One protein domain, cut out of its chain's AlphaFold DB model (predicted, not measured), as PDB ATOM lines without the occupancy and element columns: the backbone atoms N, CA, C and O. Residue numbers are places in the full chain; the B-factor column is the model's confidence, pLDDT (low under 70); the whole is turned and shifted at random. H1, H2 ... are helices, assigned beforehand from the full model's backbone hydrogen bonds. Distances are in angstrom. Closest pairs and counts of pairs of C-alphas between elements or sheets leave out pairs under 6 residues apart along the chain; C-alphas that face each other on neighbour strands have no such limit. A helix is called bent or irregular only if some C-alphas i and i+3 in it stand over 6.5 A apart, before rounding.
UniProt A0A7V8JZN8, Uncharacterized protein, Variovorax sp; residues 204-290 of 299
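Overview. This is residues 204 to 290 of the 299 residues of an uncharacterized protein of Variovorax sp (UniProt A0A7V8JZN8). Five helices make a loosely closed ring around the middle of the domain: H4 and H1 lie side by side and run opposite ways, H2 and H3 form a helical hairpin across from them, and H5 slants between H4 and H3. The ring closes only loosely, where the end of H1 comes near H2. The printed part has 87 residues with five named helices, in the order H1, H2, H3, H4, H5, and no named strand; the class is all helix. The whole is compact, with a radius of gyration of the C-alphas of 12.2 A and spans of 37 by 27 by 24 A.

Along the chain. Start with the longest helix, H4, residues 254 to 267: find C-alpha 254 at (29.463, 32.279, 52.856), and from there it runs 20.0 A to C-alpha 267 at (21.598, 27.789, 34.993). H5 is residues 278 to 289, 16.9 A long. H3, residues 232 to 243, measures 16.5 A; it is neither bent nor irregular, but only just, with C-alphas 233 and 236 6.3 A apart. H2 is residues 218 to 228, 15.4 A. H1, residues 204 to 214, begins at C-alpha 204 at (17.260, 33.603, 29.366) and runs 15.6 A.

Arrangement. The helix packing is part aligned, part crossed: of four touching pairs, two are at a shallow tilt. Look first at H4 and H1, which touch at a shallow tilt of 15 degrees, opposite ways; their closest C-alphas are those of Leu 267 and Arg 205, 5.5 A apart. H4 and H5 form a hairpin and touch at a steep tilt of 41 degrees, with C-alphas 265 and 280 closest at 4.9 A; H5 touches H4 with residues 278 to 283 alone. H5 also touches H3, the same way at a steep tilt of 59 degrees, closest at C-alphas 282 and 236, 5.0 A. H3 and H2 form the other hairpin and touch at a shallow tilt of 15 degrees, with C-alphas 235 and 227 closest at 4.6 A. H1 and H2 are close but not clearly touching, with C-alphas 213 and 221 closest at 6.2 A. H3 and H4 are apart, and so are H2 and H4. In H1, H2, H4 and H5 every O i to N i+4 pair is within hydrogen-bond range; in H3 it is 7 of 8.

Size, cuts and confidence. The two C-alphas farthest apart are those of Ala 247 and Asp 273, 37.6 A. The printed part has no cut and no long link: H1 to H2 and H2 to H3 are tight, while H3 to H4 and H4 to H5 are short, with 10 residues each. The mean pLDDT of the printed part is 86.3; look for values under 70 at residues 270 to 274.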
ATOM      1  N   ARG A 204      17.387  32.704  28.206       89.19
ATOM      2  CA  ARG A 204      17.260  33.603  29.366       89.19
ATOM      3  C   ARG A 204      18.214  33.275  30.514       89.19
ATOM      4  O   ARG A 204      18.199  33.987  31.516       89.19
ATOM      5  N   ARG A 205      19.020  32.211  30.414       91.31
ATOM      6  CA  ARG A 205      19.866  31.759  31.536       91.31
ATOM      7  C   ARG A 205      21.010  32.710  31.845       91.31
ATOM      8  O   ARG A 205      21.234  32.996  33.013       91.31
ATOM      9  N   ALA A 206      21.683  33.227  30.815       90.44
ATOM     10  CA  ALA A 206      22.792  34.167  30.988       90.44
ATOM     11  C   ALA A 206      22.341  35.440  31.721       90.44
ATOM     12  O   ALA A 206      22.937  35.810  32.725       90.44
ATOM     13  N   ALA A 207      21.220  36.032  31.298       93.25
ATOM     14  CA  ALA A 207      20.666  37.223  31.941       93.25
ATOM     15  C   ALA A 207      20.271  36.977  33.410       93.25
ATOM     16  O   ALA A 207      20.472  37.836  34.264       93.25
ATOM     17  N   GLU A 208      19.721  35.801  33.732       94.94
ATOM     18  CA  GLU A 208      19.393  35.466  35.122       94.94
ATOM     19  C   GLU A 208      20.645  35.188  35.967       94.94
ATOM     20  O   GLU A 208      20.679  35.546  37.143       94.94
ATOM     21  N   ALA A 209      21.687  34.595  35.378       94.62
ATOM     22  CA  ALA A 209      22.972  34.394  36.039       94.62
ATOM     23  C   ALA A 209      23.650  35.735  36.356       94.62
ATOM     24  O   ALA A 209      24.094  35.948  37.484       94.62
ATOM     25  N   GLU A 210      23.661  36.662  35.396       94.44
ATOM     26  CA  GLU A 210      24.141  38.035  35.586       94.44
ATOM     27  C   GLU A 210      23.387  38.733  36.718       94.44
ATOM     28  O   GLU A 210      24.018  39.288  37.612       94.44
ATOM     29  N   ARG A 211      22.053  38.612  36.763       95.50
ATOM     30  CA  ARG A 211      21.236  39.188  37.840       95.50
ATOM     31  C   ARG A 211      21.633  38.672  39.229       95.50
ATOM     32  O   ARG A 211      21.660  39.451  40.173       95.50
ATOM     33  N   ILE A 212      21.927  37.374  39.372       93.44
ATOM     34  CA  ILE A 212      22.392  36.794  40.649       93.44
ATOM     35  C   ILE A 212      23.754  37.384  41.041       93.44
ATOM     36  O   ILE A 212      23.970  37.739  42.198       93.44
ATOM     37  N   VAL A 213      24.669  37.500  40.078       94.44
ATOM     38  CA  VAL A 213      26.031  38.018  40.282       94.44
ATOM     39  C   VAL A 213      26.044  39.533  40.547       94.44
ATOM     40  O   VAL A 213      26.901  40.041  41.279       94.44
ATOM     41  N   ASP A 214      25.078  40.272  40.008       93.69
ATOM     42  CA  ASP A 214      24.902  41.703  40.253       93.69
ATOM     43  C   ASP A 214      24.529  42.026  41.704       93.69
ATOM     44  O   ASP A 214      24.834  43.125  42.179       93.69
ATOM     45  N   ASP A 215      23.976  41.065  42.442       90.44
ATOM     46  CA  ASP A 215      23.694  41.205  43.872       90.44
ATOM     47  C   ASP A 215      24.950  40.962  44.746       90.44
ATOM     48  O   ASP A 215      24.935  41.217  45.953       90.44
ATOM     49  N   TRP A 216      26.070  40.501  44.169       92.25
ATOM     50  CA  TRP A 216      27.295  40.203  44.924       92.25
ATOM     51  C   TRP A 216      28.101  41.459  45.287       92.25
ATOM     52  O   TRP A 216      28.148  42.416  44.501       92.25
ATOM     53  N   PRO A 217      28.841  41.437  46.420       92.50
ATOM     54  CA  PRO A 217      29.883  42.415  46.722       92.50
ATOM     55  C   PRO A 217      30.830  42.626  45.537       92.50
ATOM     56  O   PRO A 217      31.246  41.672  44.878       92.50
ATOM     57  N   GLY A 218      31.224  43.877  45.278       91.31
ATOM     58  CA  GLY A 218      32.021  44.223  44.092       91.31
ATOM     59  C   GLY A 218      33.357  43.473  43.982       91.31
ATOM     60  O   GLY A 218      33.819  43.200  42.879       91.31
ATOM     61  N   SER A 219      33.965  43.097  45.109       89.56
ATOM     62  CA  SER A 219      35.137  42.211  45.173       89.56
ATOM     63  C   SER A 219      34.860  40.828  44.585       89.56
ATOM     64  O   SER A 219      35.609  40.379  43.720       89.56
ATOM     65  N   LEU A 220      33.776  40.182  45.021       89.31
ATOM     66  CA  LEU A 220      33.375  38.855  44.552       89.31
ATOM     67  C   LEU A 220      32.918  38.897  43.092       89.31
ATOM     68  O   LEU A 220      33.282  38.024  42.311       89.31
ATOM     69  N   ARG A 221      32.202  39.954  42.688       91.88
ATOM     70  CA  ARG A 221      31.797  40.160  41.290       91.88
ATOM     71  C   ARG A 221      32.990  40.277  40.342       91.88
ATOM     72  O   ARG A 221      32.990  39.671  39.271       91.88
ATOM     73  N   ARG A 222      34.026  41.033  40.731       90.69
ATOM     74  CA  ARG A 222      35.267  41.136  39.945       90.69
ATOM     75  C   ARG A 222      35.974  39.791  39.841       90.69
ATOM     76  O   ARG A 222      36.276  39.377  38.729       90.69
ATOM     77  N   ALA A 223      36.144  39.087  40.961       90.19
ATOM     78  CA  ALA A 223      36.753  37.757  40.971       90.19
ATOM     79  C   ALA A 223      35.999  36.772  40.061       90.19
ATOM     80  O   ALA A 223      36.617  36.040  39.299       90.19
ATOM     81  N   TRP A 224      34.664  36.803  40.078       92.00
ATOM     82  CA  TRP A 224      33.829  36.001  39.181       92.00
ATOM     83  C   TRP A 224      34.007  36.359  37.701       92.00
ATOM     84  O   TRP A 224      34.061  35.484  36.845       92.00
ATOM     85  N   THR A 225      34.119  37.648  37.381       91.75
ATOM     86  CA  THR A 225      34.353  38.118  36.004       91.75
ATOM     87  C   THR A 225      35.734  37.682  35.503       91.75
ATOM     88  O   THR A 225      35.858  37.182  34.390       91.75
ATOM     89  N   GLU A 226      36.765  37.819  36.340       91.25
ATOM     90  CA  GLU A 226      38.130  37.361  36.052       91.25
ATOM     91  C   GLU A 226      38.185  35.834  35.870       91.25
ATOM     92  O   GLU A 226      38.834  35.336  34.954       91.25
ATOM     93  N   ALA A 227      37.439  35.088  36.687       91.38
ATOM     94  CA  ALA A 227      37.342  33.634  36.602       91.38
ATOM     95  C   ALA A 227      36.667  33.142  35.304       91.38
ATOM     96  O   ALA A 227      36.978  32.053  34.832       91.38
ATOM     97  N   GLN A 228      35.768  33.927  34.699       89.38
ATOM     98  CA  GLN A 228      35.067  33.545  33.462       89.38
ATOM     99  C   GLN A 228      35.939  33.620  32.200       89.38
ATOM    100  O   GLN A 228      35.593  33.006  31.192       89.38
ATOM    101  N   VAL A 229      37.043  34.374  32.226       90.25
ATOM    102  CA  VAL A 229      37.924  34.558  31.054       90.25
ATOM    103  C   VAL A 229      39.143  33.635  31.054       90.25
ATOM    104  O   VAL A 229      39.869  33.588  30.060       90.25
ATOM    105  N   VAL A 230      39.373  32.902  32.143       89.31
ATOM    106  CA  VAL A 230      40.445  31.906  32.258       89.31
ATOM    107  C   VAL A 230      39.879  30.488  32.093       89.31
ATOM    108  O   VAL A 230      38.672  30.283  32.244       89.31
ATOM    109  N   PRO A 231      40.709  29.478  31.775       88.38
ATOM    110  CA  PRO A 231      40.251  28.094  31.727       88.38
ATOM    111  C   PRO A 231      39.600  27.666  33.051       88.38
ATOM    112  O   PRO A 231      40.130  27.946  34.125       88.38
ATOM    113  N   VAL A 232      38.485  26.928  32.988       84.44
ATOM    114  CA  VAL A 232      37.706  26.504  34.175       84.44
ATOM    115  C   VAL A 232      38.565  25.781  35.223       84.44
ATOM    116  O   VAL A 232      38.352  25.953  36.422       84.44
ATOM    117  N   ALA A 233      39.573  25.019  34.781       80.88
ATOM    118  CA  ALA A 233      40.515  24.326  35.659       80.88
ATOM    119  C   ALA A 233      41.347  25.276  36.545       80.88
ATOM    120  O   ALA A 233      41.703  24.908  37.658       80.88
ATOM    121  N   GLU A 234      41.638  26.487  36.066       84.44
ATOM    122  CA  GLU A 234      42.393  27.522  36.791       84.44
ATOM    123  C   GLU A 234      41.457  28.467  37.563       84.44
ATOM    124  O   GLU A 234      41.797  28.979  38.631       84.44
ATOM    125  N   ALA A 235      40.242  28.660  37.048       86.44
ATOM    126  CA  ALA A 235      39.238  29.558  37.602       86.44
ATOM    127  C   ALA A 235      38.790  29.175  39.025       86.44
ATOM    128  O   ALA A 235      38.556  30.051  39.859       86.44
ATOM    129  N   ALA A 236      38.694  27.873  39.322       77.06
ATOM    130  CA  ALA A 236      38.314  27.388  40.650       77.06
ATOM    131  C   ALA A 236      39.334  27.803  41.726       77.06
ATOM    132  O   ALA A 236      38.947  28.305  42.779       77.06
ATOM    133  N   THR A 237      40.634  27.684  41.434       79.75
ATOM    134  CA  THR A 237      41.709  28.106  42.345       79.75
ATOM    135  C   THR A 237      41.699  29.618  42.570       79.75
ATOM    136  O   THR A 237      41.808  30.064  43.710       79.75
ATOM    137  N   LEU A 238      41.493  30.408  41.509       82.62
ATOM    138  CA  LEU A 238      41.369  31.867  41.618       82.62
ATOM    139  C   LEU A 238      40.220  32.266  42.555       82.62
ATOM    140  O   LEU A 238      40.385  33.124  43.424       82.62
ATOM    141  N   LEU A 239      39.050  31.643  42.379       84.69
ATOM    142  CA  LEU A 239      37.905  31.878  43.253       84.69
ATOM    143  C   LEU A 239      38.251  31.480  44.689       84.69
ATOM    144  O   LEU A 239      38.067  32.295  45.587       84.69
ATOM    145  N   HIS A 240      38.830  30.299  44.910       79.56
ATOM    146  CA  HIS A 240      39.231  29.830  46.237       79.56
ATOM    147  C   HIS A 240      40.119  30.832  46.994       79.56
ATOM    148  O   HIS A 240      39.802  31.219  48.121       79.56
ATOM    149  N   GLU A 241      41.192  31.316  46.366       81.44
ATOM    150  CA  GLU A 241      42.106  32.285  46.984       81.44
ATOM    151  C   GLU A 241      41.394  33.584  47.385       81.44
ATOM    152  O   GLU A 241      41.675  34.165  48.436       81.44
ATOM    153  N   ARG A 242      40.434  34.042  46.573       78.19
ATOM    154  CA  ARG A 242      39.648  35.253  46.854       78.19
ATOM    155  C   ARG A 242      38.641  35.053  47.983       78.19
ATOM    156  O   ARG A 242      38.371  35.996  48.727       78.19
ATOM    157  N   LEU A 243      38.117  33.840  48.131       75.50
ATOM    158  CA  LEU A 243      37.144  33.469  49.160       75.50
ATOM    159  C   LEU A 243      37.789  33.290  50.539       75.50
ATOM    160  O   LEU A 243      37.104  33.455  51.548       75.50
ATOM    161  N   ALA A 244      39.094  33.006  50.593       77.88
ATOM    162  CA  ALA A 244      39.837  32.816  51.839       77.88
ATOM    163  C   ALA A 244      39.938  34.085  52.707       77.88
ATOM    164  O   ALA A 244      40.121  33.977  53.918       77.88
ATOM    165  N   ASP A 245      39.818  35.277  52.114       82.81
ATOM    166  CA  ASP A 245      39.892  36.551  52.836       82.81
ATOM    167  C   ASP A 245      38.483  37.089  53.175       82.81
ATOM    168  O   ASP A 245      37.753  37.522  52.272       82.81
ATOM    169  N   PRO A 246      38.102  37.130  54.476       80.00
ATOM    170  CA  PRO A 246      36.814  37.639  54.948       80.00
ATOM    171  C   PRO A 246      36.491  39.070  54.496       80.00
ATOM    172  O   PRO A 246      35.316  39.424  54.396       80.00
ATOM    173  N   ALA A 247      37.497  39.898  54.194       83.94
ATOM    174  CA  ALA A 247      37.287  41.280  53.771       83.94
ATOM    175  C   ALA A 247      36.507  41.390  52.446       83.94
ATOM    176  O   ALA A 247      35.810  42.382  52.220       83.94
ATOM    177  N   HIS A 248      36.570  40.370  51.583       82.69
ATOM    178  CA  HIS A 248      35.870  40.370  50.296       82.69
ATOM    179  C   HIS A 248      34.367  40.110  50.405       82.69
ATOM    180  O   HIS A 248      33.639  40.419  49.459       82.69
ATOM    181  N   TRP A 249      33.904  39.567  51.529       82.00
ATOM    182  CA  TRP A 249      32.532  39.095  51.710       82.00
ATOM    183  C   TRP A 249      31.558  40.197  52.107       82.00
ATOM    184  O   TRP A 249      30.367  40.098  51.824       82.00
ATOM    185  N   GLN A 250      32.059  41.281  52.708       86.44
ATOM    186  CA  GLN A 250      31.231  42.371  53.228       86.44
ATOM    187  C   GLN A 250      30.074  41.814  54.086       86.44
ATOM    188  O   GLN A 250      30.328  41.246  55.143       86.44
ATOM    189  N   SER A 251      28.819  41.960  53.644       84.75
ATOM    190  CA  SER A 251      27.624  41.434  54.320       84.75
ATOM    191  C   SER A 251      27.097  40.110  53.755       84.75
ATOM    192  O   SER A 251      26.112  39.594  54.278       84.75
ATOM    193  N   LEU A 252      27.684  39.579  52.679       88.19
ATOM    194  CA  LEU A 252      27.242  38.326  52.075       88.19
ATOM    195  C   LEU A 252      27.782  37.153  52.895       88.19
ATOM    196  O   LEU A 252      28.995  36.967  52.997       88.19
ATOM    197  N   ALA A 253      26.892  36.350  53.476       88.12
ATOM    198  CA  ALA A 253      27.318  35.160  54.192       88.12
ATOM    199  C   ALA A 253      27.871  34.116  53.214       88.12
ATOM    200  O   ALA A 253      27.332  33.913  52.124       88.12
ATOM    201  N   HIS A 254      28.900  33.379  53.644       84.44
ATOM    202  CA  HIS A 254      29.463  32.279  52.856       84.44
ATOM    203  C   HIS A 254      28.392  31.255  52.446       84.44
ATOM    204  O   HIS A 254      28.401  30.761  51.326       84.44
ATOM    205  N   THR A 255      27.429  30.967  53.327       86.25
ATOM    206  CA  THR A 255      26.305  30.059  53.046       86.25
ATOM    207  C   THR A 255      25.360  30.571  51.963       86.25
ATOM    208  O   THR A 255      24.813  29.772  51.206       86.25
ATOM    209  N   ASP A 256      25.163  31.886  51.877       89.25
ATOM    210  CA  ASP A 256      24.275  32.488  50.881       89.25
ATOM    211  C   ASP A 256      24.944  32.484  49.510       89.25
ATOM    212  O   ASP A 256      24.321  32.150  48.506       89.25
ATOM    213  N   TRP A 257      26.245  32.765  49.472       88.81
ATOM    214  CA  TRP A 257      27.024  32.672  48.245       88.81
ATOM    215  C   TRP A 257      27.149  31.239  47.729       88.81
ATOM    216  O   TRP A 257      26.977  31.021  46.535       88.81
ATOM    217  N   THR A 258      27.387  30.238  48.588       88.94
ATOM    218  CA  THR A 258      27.412  28.838  48.127       88.94
ATOM    219  C   THR A 258      26.051  28.393  47.600       88.94
ATOM    220  O   THR A 258      25.986  27.640  46.628       88.94
ATOM    221  N   GLN A 259      24.956  28.896  48.180       91.38
ATOM    222  CA  GLN A 259      23.627  28.709  47.609       91.38
ATOM    223  C   GLN A 259      23.494  29.403  46.244       91.38
ATOM    224  O   GLN A 259      22.987  28.793  45.308       91.38
ATOM    225  N   GLN A 260      23.962  30.641  46.092       93.69
ATOM    226  CA  GLN A 260      23.906  31.367  44.819       93.69
ATOM    227  C   GLN A 260      24.787  30.724  43.741       93.69
ATOM    228  O   GLN A 260      24.372  30.646  42.589       93.69
ATOM    229  N   LEU A 261      25.948  30.166  44.098       92.50
ATOM    230  CA  LEU A 261      26.713  29.306  43.196       92.50
ATOM    231  C   LEU A 261      25.891  28.099  42.754       92.50
ATOM    232  O   LEU A 261      25.943  27.726  41.584       92.50
ATOM    233  N   PHE A 262      25.142  27.471  43.667       93.94
ATOM    234  CA  PHE A 262      24.292  26.330  43.314       93.94
ATOM    235  C   PHE A 262      23.208  26.743  42.327       93.94
ATOM    236  O   PHE A 262      22.969  26.043  41.346       93.94
ATOM    237  N   GLU A 263      22.621  27.919  42.523       95.62
ATOM    238  CA  GLU A 263      21.678  28.513  41.582       95.62
ATOM    239  C   GLU A 263      22.309  28.773  40.202       95.62
ATOM    240  O   GLU A 263      21.714  28.411  39.185       95.62
ATOM    241  N   LEU A 264      23.534  29.303  40.150       95.38
ATOM    242  CA  LEU A 264      24.285  29.485  38.902       95.38
ATOM    243  C   LEU A 264      24.593  28.145  38.214       95.38
ATOM    244  O   LEU A 264      24.412  28.017  37.006       95.38
ATOM    245  N   ALA A 265      24.969  27.111  38.966       93.44
ATOM    246  CA  ALA A 265      25.252  25.782  38.422       93.44
ATOM    247  C   ALA A 265      24.011  25.080  37.838       93.44
ATOM    248  O   ALA A 265      24.148  24.212  36.969       93.44
ATOM    249  N   LEU A 266      22.804  25.439  38.296       93.75
ATOM    250  CA  LEU A 266      21.547  25.009  37.676       93.75
ATOM    251  C   LEU A 266      21.312  25.722  36.333       93.75
ATOM    252  O   LEU A 266      20.851  25.087  35.384       93.75
ATOM    253  N   LEU A 267      21.682  27.004  36.231       93.50
ATOM    254  CA  LEU A 267      21.598  27.789  34.993       93.50
ATOM    255  C   LEU A 267      22.627  27.359  33.936       93.50
ATOM    256  O   LEU A 267      22.363  27.479  32.742       93.50
ATOM    257  N   GLU A 268      23.757  26.777  34.329       90.12
ATOM    258  CA  GLU A 268      24.702  26.159  33.382       90.12
ATOM    259  C   GLU A 268      24.091  24.953  32.638       90.12
ATOM    260  O   GLU A 268      24.578  24.558  31.583       90.12
ATOM    261  N   GLY A 269      22.979  24.397  33.135       76.19
ATOM    262  CA  GLY A 269      22.291  23.251  32.542       76.19
ATOM    263  C   GLY A 269      22.862  21.906  32.982       76.19
ATOM    264  O   GLY A 269      24.045  21.771  33.272       76.19
ATOM    265  N   LEU A 270      22.002  20.892  33.060       65.81
ATOM    266  CA  LEU A 270      22.333  19.560  33.587       65.81
ATOM    267  C   LEU A 270      22.798  18.577  32.501       65.81
ATOM    268  O   LEU A 270      22.623  17.374  32.671       65.81
ATOM    269  N   ASP A 271      23.319  19.074  31.380       68.12
ATOM    270  CA  ASP A 271      23.824  18.213  30.313       68.12
ATOM    271  C   ASP A 271      25.095  17.502  30.802       68.12
ATOM    272  O   ASP A 271      26.121  18.143  31.033       68.12
ATOM    273  N   GLU A 272      24.991  16.194  31.052       63.38
ATOM    274  CA  GLU A 272      26.083  15.371  31.589       63.38
ATOM    275  C   GLU A 272      27.217  15.193  30.563       63.38
ATOM    276  O   GLU A 272      28.349  14.911  30.956       63.38
ATOM    277  N   ASP A 273      26.936  15.426  29.276       63.25
ATOM    278  CA  ASP A 273      27.908  15.304  28.187       63.25
ATOM    279  C   ASP A 273      28.719  16.594  27.961       63.25
ATOM    280  O   ASP A 273      29.702  16.594  27.213       63.25
ATOM    281  N   GLN A 274      28.345  17.702  28.612       68.81
ATOM    282  CA  GLN A 274      29.076  18.966  28.532       68.81
ATOM    283  C   GLN A 274      30.066  19.118  29.693       68.81
ATOM    284  O   GLN A 274      29.769  18.736  30.829       68.81
ATOM    285  N   PRO A 275      31.254  19.708  29.445       72.50
ATOM    286  CA  PRO A 275      32.194  20.006  30.516       72.50
ATOM    287  C   PRO A 275      31.526  20.904  31.563       72.50
ATOM    288  O   PRO A 275      30.756  21.806  31.230       72.50
ATOM    289  N   ALA A 276      31.823  20.648  32.838       78.19
ATOM    290  CA  ALA A 276      31.281  21.436  33.936       78.19
ATOM    291  C   ALA A 276      31.624  22.921  33.750       78.19
ATOM    292  O   ALA A 276      32.780  23.274  33.510       78.19
ATOM    293  N   GLY A 277      30.617  23.782  33.889       87.88
ATOM    294  CA  GLY A 277      30.827  25.220  33.902       87.88
ATOM    295  C   GLY A 277      31.566  25.684  35.159       87.88
ATOM    296  O   GLY A 277      31.920  24.897  36.052       87.88
ATOM    297  N   LEU A 278      31.828  26.986  35.214       90.88
ATOM    298  CA  LEU A 278      32.562  27.615  36.302       90.88
ATOM    299  C   LEU A 278      31.854  27.432  37.649       90.88
ATOM    300  O   LEU A 278      32.503  27.065  38.628       90.88
ATOM    301  N   ALA A 279      30.537  27.647  37.707       91.81
ATOM    302  CA  ALA A 279      29.768  27.559  38.943       91.81
ATOM    303  C   ALA A 279      29.801  26.137  39.501       91.81
ATOM    304  O   ALA A 279      30.100  25.941  40.680       91.81
ATOM    305  N   ARG A 280      29.557  25.133  38.649       89.88
ATOM    306  CA  ARG A 280      29.626  23.719  39.043       89.88
ATOM    307  C   ARG A 280      31.018  23.321  39.530       89.88
ATOM    308  O   ARG A 280      31.128  22.602  40.522       89.88
ATOM    309  N   SER A 281      32.062  23.801  38.860       89.12
ATOM    310  CA  SER A 281      33.451  23.511  39.232       89.12
ATOM    311  C   SER A 281      33.829  24.165  40.563       89.12
ATOM    312  O   SER A 281      34.386  23.498  41.432       89.12
ATOM    313  N   ALA A 282      33.439  25.425  40.774       88.94
ATOM    314  CA  ALA A 282      33.627  26.133  42.040       88.94
ATOM    315  C   ALA A 282      32.872  25.460  43.199       88.94
ATOM    316  O   ALA A 282      33.421  25.288  44.282       88.94
ATOM    317  N   LEU A 283      31.632  25.009  42.979       88.88
ATOM    318  CA  LEU A 283      30.876  24.234  43.971       88.88
ATOM    319  C   LEU A 283      31.561  22.940  44.372       88.88
ATOM    320  O   LEU A 283      31.555  22.583  45.548       88.88
ATOM    321  N   HIS A 284      32.096  22.218  43.392       87.06
ATOM    322  CA  HIS A 284      32.790  20.970  43.646       87.06
ATOM    323  C   HIS A 284      34.054  21.209  44.479       87.06
ATOM    324  O   HIS A 284      34.268  20.497  45.458       87.06
ATOM    325  N   ASP A 285      34.832  22.244  44.152       85.38
ATOM    326  CA  ASP A 285      36.001  22.656  44.936       85.38
ATOM    327  C   ASP A 285      35.624  23.015  46.386       85.38
ATOM    328  O   ASP A 285      36.162  22.436  47.333       85.38
ATOM    329  N   VAL A 286      34.605  23.863  46.574       84.00
ATOM    330  CA  VAL A 286      34.081  24.207  47.909       84.00
ATOM    331  C   VAL A 286      33.646  22.951  48.671       84.00
ATOM    332  O   VAL A 286      33.963  22.800  49.850       84.00
ATOM    333  N   ALA A 287      32.939  22.025  48.018       84.25
ATOM    334  CA  ALA A 287      32.465  20.795  48.647       84.25
ATOM    335  C   ALA A 287      33.609  19.869  49.090       84.25
ATOM    336  O   ALA A 287      33.505  19.252  50.150       84.25
ATOM    337  N   GLN A 288      34.703  19.790  48.325       84.50
ATOM    338  CA  GLN A 288      35.890  19.001  48.684       84.50
ATOM    339  C   GLN A 288      36.624  19.543  49.917       84.50
ATOM    340  O   GLN A 288      37.316  18.795  50.604       84.50
ATOM    341  N   GLN A 289      36.455  20.830  50.213       77.94
ATOM    342  CA  GLN A 289      37.096  21.504  51.341       77.94
ATOM    343  C   GLN A 289      36.254  21.449  52.621       77.94
ATOM    344  O   GLN A 289      36.758  21.733  53.712       77.94
ATOM    345  N   LEU A 290      34.979  21.059  52.525       75.44
ATOM    346  CA  LEU A 290      34.131  20.864  53.694       75.44
ATOM    347  C   LEU A 290      34.648  19.677  54.515       75.44
ATOM    348  O   LEU A 290      34.527  18.516  54.126       75.44
TER     349      LEU A 290